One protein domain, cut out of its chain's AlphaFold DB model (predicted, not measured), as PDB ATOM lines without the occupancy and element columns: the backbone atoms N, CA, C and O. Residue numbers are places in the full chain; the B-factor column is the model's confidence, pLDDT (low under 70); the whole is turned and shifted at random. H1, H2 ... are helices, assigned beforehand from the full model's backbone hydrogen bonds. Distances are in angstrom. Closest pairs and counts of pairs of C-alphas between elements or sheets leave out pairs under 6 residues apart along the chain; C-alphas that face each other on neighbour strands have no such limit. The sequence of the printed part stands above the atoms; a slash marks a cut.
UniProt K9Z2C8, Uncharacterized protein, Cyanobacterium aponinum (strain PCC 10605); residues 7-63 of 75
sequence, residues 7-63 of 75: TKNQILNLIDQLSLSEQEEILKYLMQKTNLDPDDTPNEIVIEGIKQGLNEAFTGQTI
ATOM      1  N   THR A   7     274.741 144.416 373.925       86.38
ATOM      2  CA  THR A   7     274.067 145.611 373.398       86.38
ATOM      3  C   THR A   7     275.001 146.825 373.384       86.38
ATOM      4  O   THR A   7     275.934 146.909 374.182       86.38
ATOM      5  N   LYS A   8     274.726 147.818 372.526       85.44
ATOM      6  CA  LYS A   8     275.515 149.066 372.441       85.44
ATOM      7  C   LYS A   8     275.710 149.732 373.811       85.44
ATOM      8  O   LYS A   8     276.817 150.145 374.136       85.44
ATOM      9  N   ASN A   9     274.665 149.781 374.635       84.69
ATOM     10  CA  ASN A   9     274.715 150.417 375.953       84.69
ATOM     11  C   ASN A   9     275.612 149.656 376.937       84.69
ATOM     12  O   ASN A   9     276.287 150.275 377.752       84.69
ATOM     13  N   GLN A  10     275.646 148.323 376.850       86.56
ATOM     14  CA  GLN A  10     276.547 147.515 377.670       86.56
ATOM     15  C   GLN A  10     278.011 147.739 377.277       86.56
ATOM     16  O   GLN A  10     278.856 147.790 378.160       86.56
ATOM     17  N   ILE A  11     278.305 147.928 375.986       86.44
ATOM     18  CA  ILE A  11     279.660 148.262 375.520       86.44
ATOM     19  C   ILE A  11     280.091 149.630 376.056       86.44
ATOM     20  O   ILE A  11     281.176 149.737 376.612       86.44
ATOM     21  N   LEU A  12     279.240 150.655 375.929       86.69
ATOM     22  CA  LEU A  12     279.564 152.009 376.397       86.69
ATOM     23  C   LEU A  12     279.838 152.039 377.907       86.69
ATOM     24  O   LEU A  12     280.863 152.558 378.325       86.69
ATOM     25  N   ASN A  13     279.001 151.371 378.706       90.44
ATOM     26  CA  ASN A  13     279.203 151.278 380.154       90.44
ATOM     27  C   ASN A  13     280.504 150.549 380.544       90.44
ATOM     28  O   ASN A  13     281.097 150.862 381.567       90.44
ATOM     29  N   LEU A  14     280.948 149.566 379.754       87.94
ATOM     30  CA  LEU A  14     282.231 148.899 379.992       87.94
ATOM     31  C   LEU A  14     283.407 149.818 379.652       87.94
ATOM     32  O   LEU A  14     284.378 149.837 380.397       87.94
ATOM     33  N   ILE A  15     283.316 150.588 378.563       88.56
ATOM     34  CA  ILE A  15     284.356 151.549 378.165       88.56
ATOM     35  C   ILE A  15     284.508 152.648 379.224       88.56
ATOM     36  O   ILE A  15     285.632 152.972 379.597       88.56
ATOM     37  N   ASP A  16     283.398 153.149 379.773       90.25
ATOM     38  CA  ASP A  16     283.399 154.184 380.819       90.25
ATOM     39  C   ASP A  16     284.069 153.729 382.131       90.25
ATOM     40  O   ASP A  16     284.471 154.557 382.947       90.25
ATOM     41  N   GLN A  17     284.194 152.416 382.353       92.31
ATOM     42  CA  GLN A  17     284.859 151.835 383.526       92.31
ATOM     43  C   GLN A  17     286.372 151.655 383.343       92.31
ATOM     44  O   GLN A  17     287.067 151.362 384.317       92.31
ATOM     45  N   LEU A  18     286.879 151.801 382.119       91.56
ATOM     46  CA  LEU A  18     288.293 151.640 381.801       91.56
ATOM     47  C   LEU A  18     289.079 152.915 382.099       91.56
ATOM     48  O   LEU A  18     288.551 154.029 382.052       91.56
ATOM     49  N   SER A  19     290.373 152.750 382.360       92.31
ATOM     50  CA  SER A  19     291.300 153.875 382.461       92.31
ATOM     51  C   SER A  19     291.463 154.589 381.117       92.31
ATOM     52  O   SER A  19     291.249 154.017 380.049       92.31
ATOM     53  N   LEU A  20     291.898 155.850 381.159       90.75
ATOM     54  CA  LEU A  20     292.059 156.670 379.957       90.75
ATOM     55  C   LEU A  20     293.041 156.043 378.948       90.75
ATOM     56  O   LEU A  20     292.772 156.052 377.753       90.75
ATOM     57  N   SER A  21     294.111 155.398 379.425       90.69
ATOM     58  CA  SER A  21     295.056 154.660 378.575       90.69
ATOM     59  C   SER A  21     294.423 153.456 377.871       90.69
ATOM     60  O   SER A  21     294.709 153.194 376.707       90.69
ATOM     61  N   GLU A  22     293.540 152.724 378.552       92.50
ATOM     62  CA  GLU A  22     292.837 151.579 377.957       92.50
ATOM     63  C   GLU A  22     291.796 152.042 376.927       92.50
ATOM     64  O   GLU A  22     291.615 151.407 375.886       92.50
ATOM     65  N   GLN A  23     291.142 153.181 377.175       92.50
ATOM     66  CA  GLN A  23     290.233 153.799 376.208       92.50
ATOM     67  C   GLN A  23     290.978 154.243 374.937       92.50
ATOM     68  O   GLN A  23     290.487 154.006 373.831       92.50
ATOM     69  N   GLU A  24     292.176 154.823 375.075       89.62
ATOM     70  CA  GLU A  24     293.030 155.209 373.943       89.62
ATOM     71  C   GLU A  24     293.457 154.002 373.094       89.62
ATOM     72  O   GLU A  24     293.394 154.057 371.861       89.62
ATOM     73  N   GLU A  25     293.838 152.885 373.721       90.62
ATOM     74  CA  GLU A  25     294.184 151.658 372.996       90.62
ATOM     75  C   GLU A  25     292.995 151.093 372.212       90.62
ATOM     76  O   GLU A  25     293.140 150.713 371.043       90.62
ATOM     77  N   ILE A  26     291.804 151.084 372.819       89.31
ATOM     78  CA  ILE A  26     290.571 150.653 372.150       89.31
ATOM     79  C   ILE A  26     290.254 151.572 370.973       89.31
ATOM     80  O   ILE A  26     289.952 151.078 369.885       89.31
ATOM     81  N   LEU A  27     290.354 152.891 371.156       86.69
ATOM     82  CA  LEU A  27     290.126 153.858 370.085       86.69
ATOM     83  C   LEU A  27     291.099 153.625 368.924       86.69
ATOM     84  O   LEU A  27     290.672 153.527 367.774       86.69
ATOM     85  N   LYS A  28     292.391 153.440 369.214       87.00
ATOM     86  CA  LYS A  28     293.420 153.153 368.205       87.00
ATOM     87  C   LYS A  28     293.171 151.840 367.459       87.00
ATOM     88  O   LYS A  28     293.398 151.767 366.248       87.00
ATOM     89  N   TYR A  29     292.715 150.804 368.159       88.75
ATOM     90  CA  TYR A  29     292.322 149.539 367.538       88.75
ATOM     91  C   TYR A  29     291.102 149.714 366.628       88.75
ATOM     92  O   TYR A  29     291.088 149.200 365.509       88.75
ATOM     93  N   LEU A  30     290.090 150.457 367.083       86.88
ATOM     94  CA  LEU A  30     288.890 150.725 366.297       86.88
ATOM     95  C   LEU A  30     289.217 151.539 365.044       86.88
ATOM     96  O   LEU A  30     288.803 151.111 363.975       86.88
ATOM     97  N   MET A  31     290.017 152.607 365.147       83.31
ATOM     98  CA  MET A  31     290.448 153.418 363.997       83.31
ATOM     99  C   MET A  31     291.169 152.580 362.934       83.31
ATOM    100  O   MET A  31     290.798 152.628 361.763       83.31
ATOM    101  N   GLN A  32     292.123 151.729 363.341       83.31
ATOM    102  CA  GLN A  32     292.790 150.791 362.425       83.31
ATOM    103  C   GLN A  32     291.808 149.798 361.797       83.31
ATOM    104  O   GLN A  32     291.890 149.503 360.609       83.31
ATOM    105  N   LYS A  33     290.867 149.269 362.583       85.94
ATOM    106  CA  LYS A  33     289.883 148.298 362.096       85.94
ATOM    107  C   LYS A  33     288.890 148.914 361.111       85.94
ATOM    108  O   LYS A  33     288.429 148.222 360.205       85.94
ATOM    109  N   THR A  34     288.516 150.172 361.311       81.62
ATOM    110  CA  THR A  34     287.546 150.879 360.469       81.62
ATOM    111  C   THR A  34     288.193 151.649 359.323       81.62
ATOM    112  O   THR A  34     287.455 152.246 358.548       81.62
ATOM    113  N   ASN A  35     289.529 151.626 359.198       74.88
ATOM    114  CA  ASN A  35     290.297 152.488 358.290       74.88
ATOM    115  C   ASN A  35     289.854 153.958 358.396       74.88
ATOM    116  O   ASN A  35     289.682 154.630 357.386       74.88
ATOM    117  N   LEU A  36     289.583 154.415 359.622       76.06
ATOM    118  CA  LEU A  36     289.281 155.819 359.873       76.06
ATOM    119  C   LEU A  36     290.611 156.514 360.135       76.06
ATOM    120  O   LEU A  36     291.209 156.301 361.192       76.06
ATOM    121  N   ASP A  37     291.069 157.295 359.164       79.50
ATOM    122  CA  ASP A  37     292.189 158.208 359.346       79.50
ATOM    123  C   ASP A  37     291.656 159.518 359.957       79.50
ATOM    124  O   ASP A  37     290.724 160.108 359.403       79.50
ATOM    125  N   PRO A  38     292.163 159.970 361.119       75.50
ATOM    126  CA  PRO A  38     291.751 161.249 361.698       75.50
ATOM    127  C   PRO A  38     292.109 162.465 360.828       75.50
ATOM    128  O   PRO A  38     291.497 163.517 361.018       75.50
ATOM    129  N   ASP A  39     293.061 162.331 359.900       84.69
ATOM    130  CA  ASP A  39     293.460 163.393 358.975       84.69
ATOM    131  C   ASP A  39     292.585 163.426 357.700       84.69
ATOM    132  O   ASP A  39     292.653 164.386 356.924       84.69
ATOM    133  N   ASP A  40     291.724 162.422 357.483       89.06
ATOM    134  CA  ASP A  40     290.807 162.397 356.342       89.06
ATOM    135  C   ASP A  40     289.662 163.402 356.510       89.06
ATOM    136  O   ASP A  40     289.020 163.532 357.557       89.06
ATOM    137  N   THR A  41     289.328 164.088 355.416       90.75
ATOM    138  CA  THR A  41     288.142 164.948 355.380       90.75
ATOM    139  C   THR A  41     286.875 164.083 355.317       90.75
ATOM    140  O   THR A  41     286.769 163.241 354.422       90.75
ATOM    141  N   PRO A  42     285.875 164.306 356.195       90.62
ATOM    142  CA  PRO A  42     284.609 163.580 356.157       90.62
ATOM    143  C   PRO A  42     283.937 163.620 354.781       90.62
ATOM    144  O   PRO A  42     283.879 164.668 354.130       90.62
ATOM    145  N   ASN A  43     283.358 162.490 354.368       90.38
ATOM    146  CA  ASN A  43     282.712 162.341 353.062       90.38
ATOM    147  C   ASN A  43     281.637 163.400 352.813       90.38
ATOM    148  O   ASN A  43     281.511 163.895 351.696       90.38
ATOM    149  N   GLU A  44     280.869 163.765 353.838       93.06
ATOM    150  CA  GLU A  44     279.830 164.786 353.739       93.06
ATOM    151  C   GLU A  44     280.419 166.131 353.299       93.06
ATOM    152  O   GLU A  44     279.871 166.778 352.412       93.06
ATOM    153  N   ILE A  45     281.572 166.516 353.852       93.94
ATOM    154  CA  ILE A  45     282.255 167.770 353.505       93.94
ATOM    155  C   ILE A  45     282.786 167.707 352.070       93.94
ATOM    156  O   ILE A  45     282.577 168.642 351.295       93.94
ATOM    157  N   VAL A  46     283.411 166.588 351.689       95.75
ATOM    158  CA  VAL A  46     283.912 166.375 350.320       95.75
ATOM    159  C   VAL A  46     282.771 166.460 349.303       95.75
ATOM    160  O   VAL A  46     282.889 167.139 348.282       95.75
ATOM    161  N   ILE A  47     281.643 165.806 349.585       97.69
ATOM    162  CA  ILE A  47     280.473 165.782 348.703       97.69
ATOM    163  C   ILE A  47     279.874 167.182 348.537       97.69
ATOM    164  O   ILE A  47     279.539 167.560 347.412       97.69
ATOM    165  N   GLU A  48     279.740 167.957 349.615       97.81
ATOM    166  CA  GLU A  48     279.220 169.326 349.524       97.81
ATOM    167  C   GLU A  48     280.154 170.235 348.714       97.81
ATOM    168  O   GLU A  48     279.681 170.964 347.839       97.81
ATOM    169  N   GLY A  49     281.474 170.112 348.898       96.69
ATOM    170  CA  GLY A  49     282.457 170.832 348.083       96.69
ATOM    171  C   GLY A  49     282.357 170.495 346.591       96.69
ATOM    172  O   GLY A  49     282.351 171.390 345.745       96.69
ATOM    173  N   ILE A  50     282.189 169.211 346.249       97.94
ATOM    174  CA  ILE A  50     281.999 168.771 344.857       97.94
ATOM    175  C   ILE A  50     280.704 169.345 344.271       97.94
ATOM    176  O   ILE A  50     280.711 169.859 343.151       97.94
ATOM    177  N   LYS A  51     279.586 169.274 345.005       98.12
ATOM    178  CA  LYS A  51     278.303 169.834 344.549       98.12
ATOM    179  C   LYS A  51     278.410 171.332 344.286       98.12
ATOM    180  O   LYS A  51     277.907 171.798 343.264       98.12
ATOM    181  N   GLN A  52     279.069 172.063 345.184       97.75
ATOM    182  CA  GLN A  52     279.305 173.491 345.024       97.75
ATOM    183  C   GLN A  52     280.129 173.772 343.762       97.75
ATOM    184  O   GLN A  52     279.668 174.527 342.908       97.75
ATOM    185  N   GLY A  53     281.282 173.115 343.594       96.81
ATOM    186  CA  GLY A  53     282.145 173.320 342.427       96.81
ATOM    187  C   GLY A  53     281.463 172.965 341.101       96.81
ATOM    188  O   GLY A  53     281.622 173.666 340.103       96.81
ATOM    189  N   LEU A  54     280.629 171.918 341.083       98.00
ATOM    190  CA  LEU A  54     279.805 171.592 339.915       98.00
ATOM    191  C   LEU A  54     278.775 172.688 339.624       98.00
ATOM    192  O   LEU A  54     278.622 173.093 338.473       98.00
ATOM    193  N   ASN A  55     278.079 173.187 340.647       98.25
ATOM    194  CA  ASN A  55     277.125 174.282 340.486       98.25
ATOM    195  C   ASN A  55     277.807 175.560 339.966       98.25
ATOM    196  O   ASN A  55     277.294 176.203 339.051       98.25
ATOM    197  N   GLU A  56     278.978 175.907 340.497       97.88
ATOM    198  CA  GLU A  56     279.798 177.030 340.030       97.88
ATOM    199  C   GLU A  56     280.205 176.864 338.561       97.88
ATOM    200  O   GLU A  56     280.004 177.776 337.757       97.88
ATOM    201  N   ALA A  57     280.657 175.669 338.171       96.69
ATOM    202  CA  ALA A  57     280.990 175.353 336.784       96.69
ATOM    203  C   ALA A  57     279.786 175.499 335.840       96.69
ATOM    204  O   ALA A  57     279.905 176.120 334.783       96.69
ATOM    205  N   PHE A  58     278.613 174.983 336.224       97.69
ATOM    206  CA  PHE A  58     277.398 175.091 335.408       97.69
ATOM    207  C   PHE A  58     276.845 176.516 335.318       97.69
ATOM    208  O   PHE A  58     276.201 176.860 334.328       97.69
ATOM    209  N   THR A  59     277.090 177.345 336.331       97.88
ATOM    210  CA  THR A  59     276.630 178.743 336.378       97.88
ATOM    211  C   THR A  59     277.664 179.738 335.853       97.88
ATOM    212  O   THR A  59     277.387 180.936 335.812       97.88
ATOM    213  N   GLY A  60     278.839 179.266 335.422       95.88
ATOM    214  CA  GLY A  60     279.921 180.113 334.917       95.88
ATOM    215  C   GLY A  60     280.635 180.926 336.000       95.88
ATOM    216  O   GLY A  60     281.350 181.870 335.678       95.88
ATOM    217  N   GLN A  61     280.457 180.572 337.276       96.75
ATOM    218  CA  GLN A  61     281.164 181.164 338.414       96.75
ATOM    219  C   GLN A  61     282.548 180.517 338.567       96.75
ATOM    220  O   GLN A  61     282.861 179.909 339.583       96.75
ATOM    221  N   THR A  62     283.369 180.599 337.523       94.81
ATOM    222  CA  THR A  62     284.711 180.010 337.489       94.81
ATOM    223  C   THR A  62     285.739 181.050 337.073       94.81
ATOM    224  O   THR A  62     285.413 182.068 336.463       94.81
ATOM    225  N   ILE A  63     287.002 180.787 337.400       94.19
ATOM    226  CA  ILE A  63     288.135 181.562 336.895       94.19
ATOM    227  C   ILE A  63     288.926 180.722 335.883       94.19
ATOM    228  O   ILE A  63     288.973 179.493 336.007       94.19
TER     229      ILE A  63
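What this domain is: This is residues 7 to 63 of the 75 residues of an uncharacterized protein of Cyanobacterium aponinum (strain PCC 10605) (UniProt K9Z2C8). Three helices are strung out along a rod: H1 and H2 form an open V at one end, and H3 makes the other end by itself, reached over an extended link. No helix touches another, and the whole has no shared core. The printed part has 57 residues with three named helices, in the order H1, H2, H3, and no named strand; the class is all helix. It is extended, with a radius of gyration of the C-alphas of 19.5 A and spans of 56 by 22 by 17 A.

Where its parts are: Start at Thr 7 and find C-alpha 8 at (275.515, 149.066, 372.441), where H1 begins; it takes residues 8 to 15 and is 10.8 A long. After four residues look for C-alpha 20 at (292.059, 156.670, 379.957): H2 runs from there to residue 34, over 20.8 A. Further on, H3 holds residues 43 to 59, is 24.2 A long and ends at C-alpha 59, (276.630, 178.743, 336.378).

How they stand to each other: Look first at Ile 15 and Gln 23, the closest C-alphas of H1 and H2, 6.6 A apart; the two helices are close but not clearly touching. They run opposite ways at a steep tilt of 46 degrees. H3 is apart from H1, and apart from H2 too. In H1, H2 and H3 every O i to N i+4 pair is within hydrogen-bond range.

The domain as a whole: Measure from Gln 17 to Gly 60 and you find the two C-alphas farthest apart, at 56.5 A. The link from H1 to H2 is tight, and that from H2 to H3, eight residues, is short. Residues 37 to 52, of which 43 to 52 belong to H3, stand free. The printed part has no cut; its mean pLDDT is 90.4, and no printed residue is under 70.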